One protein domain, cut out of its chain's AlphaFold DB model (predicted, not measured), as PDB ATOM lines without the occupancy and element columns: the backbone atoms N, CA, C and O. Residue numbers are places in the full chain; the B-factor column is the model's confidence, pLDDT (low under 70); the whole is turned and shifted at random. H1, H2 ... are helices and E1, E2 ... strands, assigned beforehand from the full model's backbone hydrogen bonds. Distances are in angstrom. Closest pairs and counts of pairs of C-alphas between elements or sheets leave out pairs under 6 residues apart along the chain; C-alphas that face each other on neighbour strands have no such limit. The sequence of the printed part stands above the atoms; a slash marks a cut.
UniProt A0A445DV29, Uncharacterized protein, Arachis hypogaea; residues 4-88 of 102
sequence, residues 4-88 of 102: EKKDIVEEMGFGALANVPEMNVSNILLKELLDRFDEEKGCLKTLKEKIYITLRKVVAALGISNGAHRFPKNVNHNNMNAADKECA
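This is residues 4 to 88 of the 102 residues of an uncharacterized protein of Arachis hypogaea (UniProt A0A445DV29). The model is an open, loosely strung chain of short helices with one small strand hairpin: H1 and H2 make a pair at one corner, H3 and the hairpin of E1 and E2 lie on another side, and H5 lies at a further corner. H4 is nearest to the mean of the C-alphas, and residues 24 to 32 and 78 to 84 stand free. The printed part has 85 residues, in the order H1, H2, H3, E1, E2, H4, H5, with a sheet of order E1 - E2, antiparallel. The class is mostly helix, though under half of the residues, 40 of 85, are in named elements. The whole is loose, with a radius of gyration of the C-alphas of 15.1 A and spans of 39 by 35 by 25 A.

The sheet has E1, residues 43 to 45, 6.4 A from first to last C-alpha, and E2, residues 50 to 52, 6.1 A. Before it comes H3, residues 27 to 35, 12.4 A long, with C-alpha 27 at (207.129, 207.930, 191.590). After it comes H4, residues 55 to 61, 9.8 A. H1, residues 4 to 11, is 10.6 A long and begins with C-alpha 4 at (191.033, 206.720, 204.273); H2, residues 15 to 19, is 7.8 A. H5, residues 82 to 86, is 6.3 A long and ends with C-alpha 86 at (188.149, 195.202, 175.928).

E1 and E2 form a hairpin, antiparallel at 162 degrees between their directions. The C-alphas of Cys 43 and Tyr 52 face each other at 4.1 A; N 44 and O 51 are within hydrogen-bond range at 2.9 A, as are N 51 and O 44 at 2.9 A. Residues 37 to 38 pair antiparallel with residues 43 to 44 of E1. H3 has one pair of C-alphas within 8 A of E1, those of Leu 33 and Leu 44, 7.2 A apart. H3, H4 and H5 touch no helix. H1 and H2 touch, with the C-alphas of Val 9 and Gly 15 closest at 5.5 A. H5 is apart from H4, E1 and E2, among others. Each O i to N i+4 pair is within hydrogen-bond range in H1, H3, H4 and H5; H2 has 0 of 1, but 2 of 2 O i to N i+3 pairs.

The two C-alphas farthest apart, those of Glu 4 and Lys 48, are 40.9 A from each other. The printed part has no cut. The link from H4 to H5, residues 62 to 81, is long. The mean pLDDT of the printed part is 72.2, and residues 63 to 88 are under 70.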
ATOM      1  N   GLU A   4     191.635 205.848 205.294       81.88
ATOM      2  CA  GLU A   4     191.033 206.720 204.273       81.88
ATOM      3  C   GLU A   4     191.442 206.327 202.841       81.88
ATOM      4  O   GLU A   4     190.623 206.259 201.931       81.88
ATOM      5  N   LYS A   5     192.716 205.966 202.638       80.00
ATOM      6  CA  LYS A   5     193.199 205.499 201.330       80.00
ATOM      7  C   LYS A   5     192.637 204.132 200.946       80.00
ATOM      8  O   LYS A   5     192.496 203.864 199.759       80.00
ATOM      9  N   LYS A   6     192.370 203.255 201.919       79.12
ATOM     10  CA  LYS A   6     191.757 201.946 201.659       79.12
ATOM     11  C   LYS A   6     190.301 202.111 201.245       79.12
ATOM     12  O   LYS A   6     189.908 201.500 200.260       79.12
ATOM     13  N   ASP A   7     189.573 202.984 201.932       80.62
ATOM     14  CA  ASP A   7     188.162 203.253 201.656       80.62
ATOM     15  C   ASP A   7     187.988 203.843 200.244       80.62
ATOM     16  O   ASP A   7     187.155 203.371 199.477       80.62
ATOM     17  N   ILE A   8     188.871 204.766 199.834       80.31
ATOM     18  CA  ILE A   8     188.907 205.310 198.461       80.31
ATOM     19  C   ILE A   8     189.194 204.215 197.418       80.31
ATOM     20  O   ILE A   8     188.571 204.161 196.359       80.31
ATOM     21  N   VAL A   9     190.168 203.340 197.686       74.75
ATOM     22  CA  VAL A   9     190.526 202.234 196.782       74.75
ATOM     23  C   VAL A   9     189.369 201.238 196.650       74.75
ATOM     24  O   VAL A   9     189.151 200.697 195.567       74.75
ATOM     25  N   GLU A  10     188.615 201.011 197.722       80.38
ATOM     26  CA  GLU A  10     187.424 200.164 197.724       80.38
ATOM     27  C   GLU A  10     186.248 200.806 196.976       80.38
ATOM     28  O   GLU A  10     185.653 200.144 196.126       80.38
ATOM     29  N   GLU A  11     185.986 202.099 197.190       80.75
ATOM     30  CA  GLU A  11     184.958 202.869 196.473       80.75
ATOM     31  C   GLU A  11     185.216 202.908 194.959       80.75
ATOM     32  O   GLU A  11     184.295 202.757 194.158       80.75
ATOM     33  N   MET A  12     186.484 203.006 194.547       77.94
ATOM     34  CA  MET A  12     186.882 202.933 193.137       77.94
ATOM     35  C   MET A  12     186.819 201.511 192.538       77.94
ATOM     36  O   MET A  12     187.238 201.305 191.399       77.94
ATOM     37  N   GLY A  13     186.336 200.506 193.278       76.62
ATOM     38  CA  GLY A  13     186.243 199.117 192.810       76.62
ATOM     39  C   GLY A  13     187.583 198.374 192.782       76.62
ATOM     40  O   GLY A  13     187.664 197.236 192.316       76.62
ATOM     41  N   PHE A  14     188.638 198.982 193.328       77.19
ATOM     42  CA  PHE A  14     189.979 198.414 193.422       77.19
ATOM     43  C   PHE A  14     190.268 197.797 194.795       77.19
ATOM     44  O   PHE A  14     191.431 197.604 195.135       77.19
ATOM     45  N   GLY A  15     189.251 197.425 195.584       75.69
ATOM     46  CA  GLY A  15     189.414 196.895 196.951       75.69
ATOM     47  C   GLY A  15     190.392 195.712 197.078       75.69
ATOM     48  O   GLY A  15     191.048 195.544 198.105       75.69
ATOM     49  N   ALA A  16     190.606 194.939 196.006       70.81
ATOM     50  CA  ALA A  16     191.647 193.910 195.960       70.81
ATOM     51  C   ALA A  16     193.073 194.470 196.184       70.81
ATOM     52  O   ALA A  16     193.911 193.780 196.772       70.81
ATOM     53  N   LEU A  17     193.336 195.718 195.777       72.25
ATOM     54  CA  LEU A  17     194.602 196.431 195.981       72.25
ATOM     55  C   LEU A  17     194.847 196.817 197.443       72.25
ATOM     56  O   LEU A  17     196.001 196.989 197.824       72.25
ATOM     57  N   ALA A  18     193.816 196.874 198.293       70.62
ATOM     58  CA  ALA A  18     194.000 197.120 199.727       70.62
ATOM     59  C   ALA A  18     194.833 196.018 200.416       70.62
ATOM     60  O   ALA A  18     195.420 196.250 201.472       70.62
ATOM     61  N   ASN A  19     194.901 194.831 199.800       74.12
ATOM     62  CA  ASN A  19     195.685 193.686 200.263       74.12
ATOM     63  C   ASN A  19     197.075 193.592 199.615       74.12
ATOM     64  O   ASN A  19     197.824 192.662 199.927       74.12
ATOM     65  N   VAL A  20     197.403 194.487 198.680       70.00
ATOM     66  CA  VAL A  20     198.725 194.531 198.054       70.00
ATOM     67  C   VAL A  20     199.684 195.222 199.027       70.00
ATOM     68  O   VAL A  20     199.365 196.307 199.523       70.00
ATOM     69  N   PRO A  21     200.843 194.611 199.343       71.12
ATOM     70  CA  PRO A  21     201.851 195.248 200.176       71.12
ATOM     71  C   PRO A  21     202.268 196.600 199.604       71.12
ATOM     72  O   PRO A  21     202.312 196.783 198.387       71.12
ATOM     73  N   GLU A  22     202.611 197.538 200.482       74.31
ATOM     74  CA  GLU A  22     203.114 198.840 200.060       74.31
ATOM     75  C   GLU A  22     204.377 198.650 199.206       74.31
ATOM     76  O   GLU A  22     205.394 198.129 199.668       74.31
ATOM     77  N   MET A  23     204.289 199.015 197.926       75.62
ATOM     78  CA  MET A  23     205.401 198.898 196.993       75.62
ATOM     79  C   MET A  23     206.302 200.118 197.164       75.62
ATOM     80  O   MET A  23     205.910 201.232 196.825       75.62
ATOM     81  N   ASN A  24     207.520 199.915 197.670       80.56
ATOM     82  CA  ASN A  24     208.497 200.993 197.824       80.56
ATOM     83  C   ASN A  24     209.179 201.306 196.478       80.56
ATOM     84  O   ASN A  24     210.356 201.011 196.268       80.56
ATOM     85  N   VAL A  25     208.401 201.830 195.530       81.56
ATOM     86  CA  VAL A  25     208.838 202.194 194.176       81.56
ATOM     87  C   VAL A  25     208.763 203.710 194.039       81.56
ATOM     88  O   VAL A  25     207.784 204.329 194.449       81.56
ATOM     89  N   SER A  26     209.799 204.330 193.472       89.75
ATOM     90  CA  SER A  26     209.803 205.783 193.301       89.75
ATOM     91  C   SER A  26     208.756 206.220 192.271       89.75
ATOM     92  O   SER A  26     208.578 205.592 191.225       89.75
ATOM     93  N   ASN A  27     208.097 207.351 192.531       86.62
ATOM     94  CA  ASN A  27     207.129 207.930 191.590       86.62
ATOM     95  C   ASN A  27     207.758 208.259 190.228       86.62
ATOM     96  O   ASN A  27     207.075 208.207 189.211       86.62
ATOM     97  N   ILE A  28     209.050 208.599 190.207       92.62
ATOM     98  CA  ILE A  28     209.794 208.860 188.969       92.62
ATOM     99  C   ILE A  28     209.870 207.580 188.136       92.62
ATOM    100  O   ILE A  28     209.505 207.594 186.966       92.62
ATOM    101  N   LEU A  29     210.246 206.459 188.758       89.50
ATOM    102  CA  LEU A  29     210.326 205.176 188.069       89.50
ATOM    103  C   LEU A  29     208.955 204.705 187.570       89.50
ATOM    104  O   LEU A  29     208.860 204.183 186.465       89.50
ATOM    105  N   LEU A  30     207.882 204.914 188.342       88.38
ATOM    106  CA  LEU A  30     206.525 204.583 187.890       88.38
ATOM    107  C   LEU A  30     206.124 205.374 186.641       88.38
ATOM    108  O   LEU A  30     205.560 204.788 185.721       88.38
ATOM    109  N   LYS A  31     206.449 206.671 186.584       90.69
ATOM    110  CA  LYS A  31     206.209 207.496 185.392       90.69
ATOM    111  C   LYS A  31     207.009 206.994 184.194       90.69
ATOM    112  O   LYS A  31     206.431 206.767 183.142       90.69
ATOM    113  N   GLU A  32     208.300 206.721 184.374       91.50
ATOM    114  CA  GLU A  32     209.141 206.179 183.300       91.50
ATOM    115  C   GLU A  32     208.651 204.817 182.787       91.50
ATOM    116  O   GLU A  32     208.756 204.524 181.594       91.50
ATOM    117  N   LEU A  33     208.132 203.961 183.674       88.62
ATOM    118  CA  LEU A  33     207.540 202.681 183.290       88.62
ATOM    119  C   LEU A  33     206.227 202.877 182.533       88.62
ATOM    120  O   LEU A  33     206.008 202.183 181.542       88.62
ATOM    121  N   LEU A  34     205.389 203.818 182.967       88.88
ATOM    122  CA  LEU A  34     204.128 204.139 182.306       88.88
ATOM    123  C   LEU A  34     204.366 204.701 180.898       88.88
ATOM    124  O   LEU A  34     203.746 204.233 179.952       88.88
ATOM    125  N   ASP A  35     205.340 205.597 180.736       91.25
ATOM    126  CA  ASP A  35     205.721 206.164 179.432       91.25
ATOM    127  C   ASP A  35     206.241 205.097 178.450       91.25
ATOM    128  O   ASP A  35     206.179 205.257 177.230       91.25
ATOM    129  N   ARG A  36     206.775 203.990 178.974       90.81
ATOM    130  CA  ARG A  36     207.274 202.852 178.187       90.81
ATOM    131  C   ARG A  36     206.248 201.736 178.021       90.81
ATOM    132  O   ARG A  36     206.537 200.759 177.318       90.81
ATOM    133  N   PHE A  37     205.094 201.838 178.673       90.88
ATOM    134  CA  PHE A  37     204.039 200.845 178.585       90.88
ATOM    135  C   PHE A  37     203.233 201.053 177.304       90.88
ATOM    136  O   PHE A  37     202.716 202.128 177.022       90.88
ATOM    137  N   ASP A  38     203.156 200.002 176.500       88.88
ATOM    138  CA  ASP A  38     202.320 199.939 175.313       88.88
ATOM    139  C   ASP A  38     201.001 199.275 175.702       88.88
ATOM    140  O   ASP A  38     200.966 198.059 175.909       88.88
ATOM    141  N   GLU A  39     199.950 200.082 175.843       84.56
ATOM    142  CA  GLU A  39     198.614 199.631 176.247       84.56
ATOM    143  C   GLU A  39     197.993 198.691 175.207       84.56
ATOM    144  O   GLU A  39     197.480 197.634 175.565       84.56
ATOM    145  N   GLU A  40     198.142 199.006 173.917       83.56
ATOM    146  CA  GLU A  40     197.607 198.195 172.817       83.56
ATOM    147  C   GLU A  40     198.246 196.798 172.782       83.56
ATOM    148  O   GLU A  40     197.596 195.797 172.484       83.56
ATOM    149  N   LYS A  41     199.548 196.710 173.082       85.31
ATOM    150  CA  LYS A  41     200.283 195.436 173.104       85.31
ATOM    151  C   LYS A  41     200.377 194.797 174.490       85.31
ATOM    152  O   LYS A  41     200.919 193.693 174.593       85.31
ATOM    153  N   GLY A  42     199.927 195.478 175.542       84.88
ATOM    154  CA  GLY A  42     200.077 195.053 176.934       84.88
ATOM    155  C   GLY A  42     201.530 194.750 177.327       84.88
ATOM    156  O   GLY A  42     201.805 193.749 177.997       84.88
ATOM    157  N   CYS A  43     202.502 195.544 176.861       91.25
ATOM    158  CA  CYS A  43     203.923 195.247 177.077       91.25
ATOM    159  C   CYS A  43     204.760 196.480 177.429       91.25
ATOM    160  O   CYS A  43     204.520 197.575 176.935       91.25
ATOM    161  N   LEU A  44     205.795 196.289 178.248       90.25
ATOM    162  CA  LEU A  44     206.810 197.308 178.506       90.25
ATOM    163  C   LEU A  44     207.877 197.257 177.415       90.25
ATOM    164  O   LEU A  44     208.531 196.227 177.212       90.25
ATOM    165  N   LYS A  45     208.089 198.384 176.738       89.19
ATOM    166  CA  LYS A  45     209.188 198.563 175.790       89.19
ATOM    167  C   LYS A  45     210.460 198.888 176.563       89.19
ATOM    168  O   LYS A  45     210.598 199.963 177.143       89.19
ATOM    169  N   THR A  46     211.413 197.965 176.567       83.38
ATOM    170  CA  THR A  46     212.776 198.254 177.026       83.38
ATOM    171  C   THR A  46     213.672 198.524 175.819       83.38
ATOM    172  O   THR A  46     213.306 198.225 174.684       83.38
ATOM    173  N   LEU A  47     214.870 199.067 176.051       81.19
ATOM    174  CA  LEU A  47     215.849 199.308 174.981       81.19
ATOM    175  C   LEU A  47     216.293 198.021 174.265       81.19
ATOM    176  O   LEU A  47     216.795 198.093 173.148       81.19
ATOM    177  N   LYS A  48     216.148 196.858 174.914       80.06
ATOM    178  CA  LYS A  48     216.631 195.568 174.402       80.06
ATOM    179  C   LYS A  48     215.506 194.658 173.928       80.06
ATOM    180  O   LYS A  48     215.676 193.936 172.954       80.06
ATOM    181  N   GLU A  49     214.369 194.677 174.614       89.38
ATOM    182  CA  GLU A  49     213.284 193.725 174.383       89.38
ATOM    183  C   GLU A  49     211.918 194.247 174.846       89.38
ATOM    184  O   GLU A  49     211.806 195.248 175.562       89.38
ATOM    185  N   LYS A  50     210.857 193.542 174.448       90.31
ATOM    186  CA  LYS A  50     209.493 193.790 174.923       90.31
ATOM    187  C   LYS A  50     209.150 192.816 176.041       90.31
ATOM    188  O   LYS A  50     209.141 191.604 175.834       90.31
ATOM    189  N   ILE A  51     208.803 193.347 177.207       88.88
ATOM    190  CA  ILE A  51     208.335 192.544 178.336       88.88
ATOM    191  C   ILE A  51     206.811 192.548 178.316       88.88
ATOM    192  O   ILE A  51     206.174 193.504 178.749       88.88
ATOM    193  N   TYR A  52     206.216 191.464 177.823       88.94
ATOM    194  CA  TYR A  52     204.763 191.283 177.874       88.94
ATOM    195  C   TYR A  52     204.296 191.118 179.318       88.94
ATOM    196  O   TYR A  52     204.776 190.213 180.020       88.94
ATOM    197  N   ILE A  53     203.367 191.978 179.735       86.31
ATOM    198  CA  ILE A  53     202.708 191.915 181.034       86.31
ATOM    199  C   ILE A  53     201.511 190.985 180.879       86.31
ATOM    200  O   ILE A  53     200.554 191.282 180.176       86.31
ATOM    201  N   THR A  54     201.583 189.817 181.509       82.38
ATOM    202  CA  THR A  54     200.476 188.857 181.523       82.38
ATOM    203  C   THR A  54     199.962 188.704 182.940       82.38
ATOM    204  O   THR A  54     200.737 188.794 183.896       82.38
ATOM    205  N   LEU A  55     198.671 188.394 183.088       76.94
ATOM    206  CA  LEU A  55     198.062 188.167 184.400       76.94
ATOM    207  C   LEU A  55     198.864 187.151 185.230       76.94
ATOM    208  O   LEU A  55     199.118 187.373 186.407       76.94
ATOM    209  N   ARG A  56     199.365 186.082 184.596       78.38
ATOM    210  CA  ARG A  56     200.214 185.073 185.248       78.38
ATOM    211  C   ARG A  56     201.501 185.664 185.835       78.38
ATOM    212  O   ARG A  56     201.878 185.291 186.942       78.38
ATOM    213  N   LYS A  57     202.175 186.567 185.112       80.81
ATOM    214  CA  LYS A  57     203.386 187.245 185.602       80.81
ATOM    215  C   LYS A  57     203.067 188.193 186.753       80.81
ATOM    216  O   LYS A  57     203.817 188.216 187.719       80.81
ATOM    217  N   VAL A  58     201.954 188.923 186.667       77.44
ATOM    218  CA  VAL A  58     201.499 189.831 187.732       77.44
ATOM    219  C   VAL A  58     201.177 189.047 189.004       77.44
ATOM    220  O   VAL A  58     201.692 189.369 190.068       77.44
ATOM    221  N   VAL A  59     200.402 187.967 188.890       74.62
ATOM    222  CA  VAL A  59     200.055 187.076 190.008       74.62
ATOM    223  C   VAL A  59     201.311 186.505 190.673       74.62
ATOM    224  O   VAL A  59     201.426 186.547 191.897       74.62
ATOM    225  N   ALA A  60     202.269 186.021 189.876       78.31
ATOM    226  CA  ALA A  60     203.534 185.495 190.384       78.31
ATOM    227  C   ALA A  60     204.381 186.575 191.079       78.31
ATOM    228  O   ALA A  60     204.890 186.336 192.170       78.31
ATOM    229  N   ALA A  61     204.504 187.764 190.477       77.50
ATOM    230  CA  ALA A  61     205.288 188.872 191.024       77.50
ATOM    231  C   ALA A  61     204.695 189.429 192.325       77.50
ATOM    232  O   ALA A  61     205.434 189.780 193.239       77.50
ATOM    233  N   LEU A  62     203.365 189.470 192.430       72.19
ATOM    234  CA  LEU A  62     202.665 189.903 193.638       72.19
ATOM    235  C   LEU A  62     202.610 188.816 194.725       72.19
ATOM    236  O   LEU A  62     202.023 189.046 195.780       72.19
ATOM    237  N   GLY A  63     203.178 187.627 194.481       66.44
ATOM    238  CA  GLY A  63     203.127 186.514 195.432       66.44
ATOM    239  C   GLY A  63     201.698 186.058 195.737       66.44
ATOM    240  O   GLY A  63     201.439 185.494 196.799       66.44
ATOM    241  N   ILE A  64     200.753 186.306 194.823       67.25
ATOM    242  CA  ILE A  64     199.355 185.902 194.977       67.25
ATOM    243  C   ILE A  64     199.293 184.411 194.634       67.25
ATOM    244  O   ILE A  64     198.992 184.004 193.515       67.25
ATOM    245  N   SER A  65     199.656 183.563 195.595       52.78
ATOM    246  CA  SER A  65     199.606 182.112 195.440       52.78
ATOM    247  C   SER A  65     198.151 181.661 195.319       52.78
ATOM    248  O   SER A  65     197.453 181.621 196.325       52.78
ATOM    249  N   ASN A  66     197.695 181.365 194.099       48.72
ATOM    250  CA  ASN A  66     196.607 180.435 193.754       48.72
ATOM    251  C   ASN A  66     195.489 180.253 194.813       48.72
ATOM    252  O   ASN A  66     195.133 179.138 195.183       48.72
ATOM    253  N   GLY A  67     194.946 181.359 195.320       42.81
ATOM    254  CA  GLY A  67     193.919 181.397 196.352       42.81
ATOM    255  C   GLY A  67     192.663 181.969 195.732       42.81
ATOM    256  O   GLY A  67     192.468 183.184 195.719       42.81
ATOM    257  N   ALA A  68     191.868 181.077 195.162       41.50
ATOM    258  CA  ALA A  68     190.661 181.293 194.380       41.50
ATOM    259  C   ALA A  68     189.504 182.019 195.109       41.50
ATOM    260  O   ALA A  68     188.366 181.577 195.018       41.50
ATOM    261  N   HIS A  69     189.744 183.114 195.844       48.31
ATOM    262  CA  HIS A  69     188.659 183.798 196.560       48.31
ATOM    263  C   HIS A  69     188.811 185.315 196.782       48.31
ATOM    264  O   HIS A  69     187.890 185.937 197.298       48.31
ATOM    265  N   ARG A  70     189.913 185.972 196.388       49.56
ATOM    266  CA  ARG A  70     190.030 187.438 196.604       49.56
ATOM    267  C   ARG A  70     189.249 188.299 195.612       49.56
ATOM    268  O   ARG A  70     189.106 189.495 195.834       49.56
ATOM    269  N   PHE A  71     188.726 187.695 194.552       46.97
ATOM    270  CA  PHE A  71     187.739 188.325 193.689       46.97
ATOM    271  C   PHE A  71     186.386 187.674 193.999       46.97
ATOM    272  O   PHE A  71     186.289 186.449 193.903       46.97
ATOM    273  N   PRO A  72     185.344 188.439 194.375       47.81
ATOM    274  CA  PRO A  72     184.046 187.889 194.791       47.81
ATOM    275  C   PRO A  72     183.304 187.149 193.668       47.81
ATOM    276  O   PRO A  72     182.255 186.548 193.890       47.81
ATOM    277  N   LYS A  73     183.850 187.152 192.451       43.88
ATOM    278  CA  LYS A  73     183.339 186.394 191.324       43.88
ATOM    279  C   LYS A  73     184.529 185.817 190.582       43.88
ATOM    280  O   LYS A  73     185.375 186.560 190.091       43.88
ATOM    281  N   ASN A  74     184.576 184.496 190.475       49.53
ATOM    282  CA  ASN A  74     185.375 183.819 189.463       49.53
ATOM    283  C   ASN A  74     184.857 184.375 188.136       49.53
ATOM    284  O   ASN A  74     183.758 184.011 187.707       49.53
ATOM    285  N   VAL A  75     185.546 185.354 187.552       48.78
ATOM    286  CA  VAL A  75     185.075 185.966 186.317       48.78
ATOM    287  C   VAL A  75     185.285 184.928 185.226       48.78
ATOM    288  O   VAL A  75     186.376 184.759 184.695       48.78
ATOM    289  N   ASN A  76     184.240 184.150 184.953       46.84
ATOM    290  CA  ASN A  76     184.229 183.244 183.824       46.84
ATOM    291  C   ASN A  76     184.317 184.112 182.566       46.84
ATOM    292  O   ASN A  76     183.341 184.768 182.205       46.84
ATOM    293  N   HIS A  77     185.479 184.133 181.916       48.28
ATOM    294  CA  HIS A  77     185.728 184.939 180.719       48.28
ATOM    295  C   HIS A  77     184.755 184.629 179.568       48.28
ATOM    296  O   HIS A  77     184.501 185.493 178.727       48.28
ATOM    297  N   ASN A  78     184.139 183.440 179.562       56.06
ATOM    298  CA  ASN A  78     183.080 183.107 178.605       56.06
ATOM    299  C   ASN A  78     181.796 183.924 178.832       56.06
ATOM    300  O   ASN A  78     181.031 184.107 177.891       56.06
ATOM    301  N   ASN A  79     181.599 184.466 180.038       52.53
ATOM    302  CA  ASN A  79     180.412 185.216 180.453       52.53
ATOM    303  C   ASN A  79     180.656 186.736 180.574       52.53
ATOM    304  O   ASN A  79     179.778 187.447 181.056       52.53
ATOM    305  N   MET A  80     181.829 187.243 180.174       50.28
ATOM    306  CA  MET A  80     182.107 188.688 180.124       50.28
ATOM    307  C   MET A  80     181.499 189.315 178.865       50.28
ATOM    308  O   MET A  80     181.581 188.733 177.774       50.28
ATOM    309  N   ASN A  81     180.912 190.505 179.012       54.28
ATOM    310  CA  ASN A  81     180.430 191.293 177.879       54.28
ATOM    311  C   ASN A  81     181.625 191.847 177.063       54.28
ATOM    312  O   ASN A  81     182.783 191.716 177.462       54.28
ATOM    313  N   ALA A  82     181.358 192.416 175.886       54.16
ATOM    314  CA  ALA A  82     182.418 192.884 174.990       54.16
ATOM    315  C   ALA A  82     183.291 193.999 175.604       54.16
ATOM    316  O   ALA A  82     184.502 193.971 175.405       54.16
ATOM    317  N   ALA A  83     182.705 194.899 176.399       47.94
ATOM    318  CA  ALA A  83     183.415 196.001 177.053       47.94
ATOM    319  C   ALA A  83     184.349 195.507 178.176       47.94
ATOM    320  O   ALA A  83     185.487 195.947 178.292       47.94
ATOM    321  N   ASP A  84     183.926 194.500 178.943       47.16
ATOM    322  CA  ASP A  84     184.755 193.898 179.996       47.16
ATOM    323  C   ASP A  84     185.932 193.086 179.415       47.16
ATOM    324  O   ASP A  84     186.972 192.924 180.057       47.16
ATOM    325  N   LYS A  85     185.780 192.560 178.189       54.12
ATOM    326  CA  LYS A  85     186.863 191.900 177.434       54.12
ATOM    327  C   LYS A  85     187.848 192.907 176.838       54.12
ATOM    328  O   LYS A  85     189.036 192.601 176.755       54.12
ATOM    329  N   GLU A  86     187.362 194.088 176.464       41.72
ATOM    330  CA  GLU A  86     188.149 195.202 175.928       41.72
ATOM    331  C   GLU A  86     189.129 195.750 176.978       41.72
ATOM    332  O   GLU A  86     190.316 195.886 176.692       41.72
ATOM    333  N   CYS A  87     188.696 195.895 178.239       39.47
ATOM    334  CA  CYS A  87     189.573 196.263 179.362       39.47
ATOM    335  C   CYS A  87     190.691 195.245 179.663       39.47
ATOM    336  O   CYS A  87     191.628 195.560 180.394       39.47
ATOM    337  N   ALA A  88     190.614 194.022 179.128       43.16
ATOM    338  CA  ALA A  88     191.621 192.985 179.332       43.16
ATOM    339  C   ALA A  88     192.688 192.927 178.214       43.16
ATOM    340  O   ALA A  88     193.536 192.034 178.238       43.16
TER     341      ALA A  88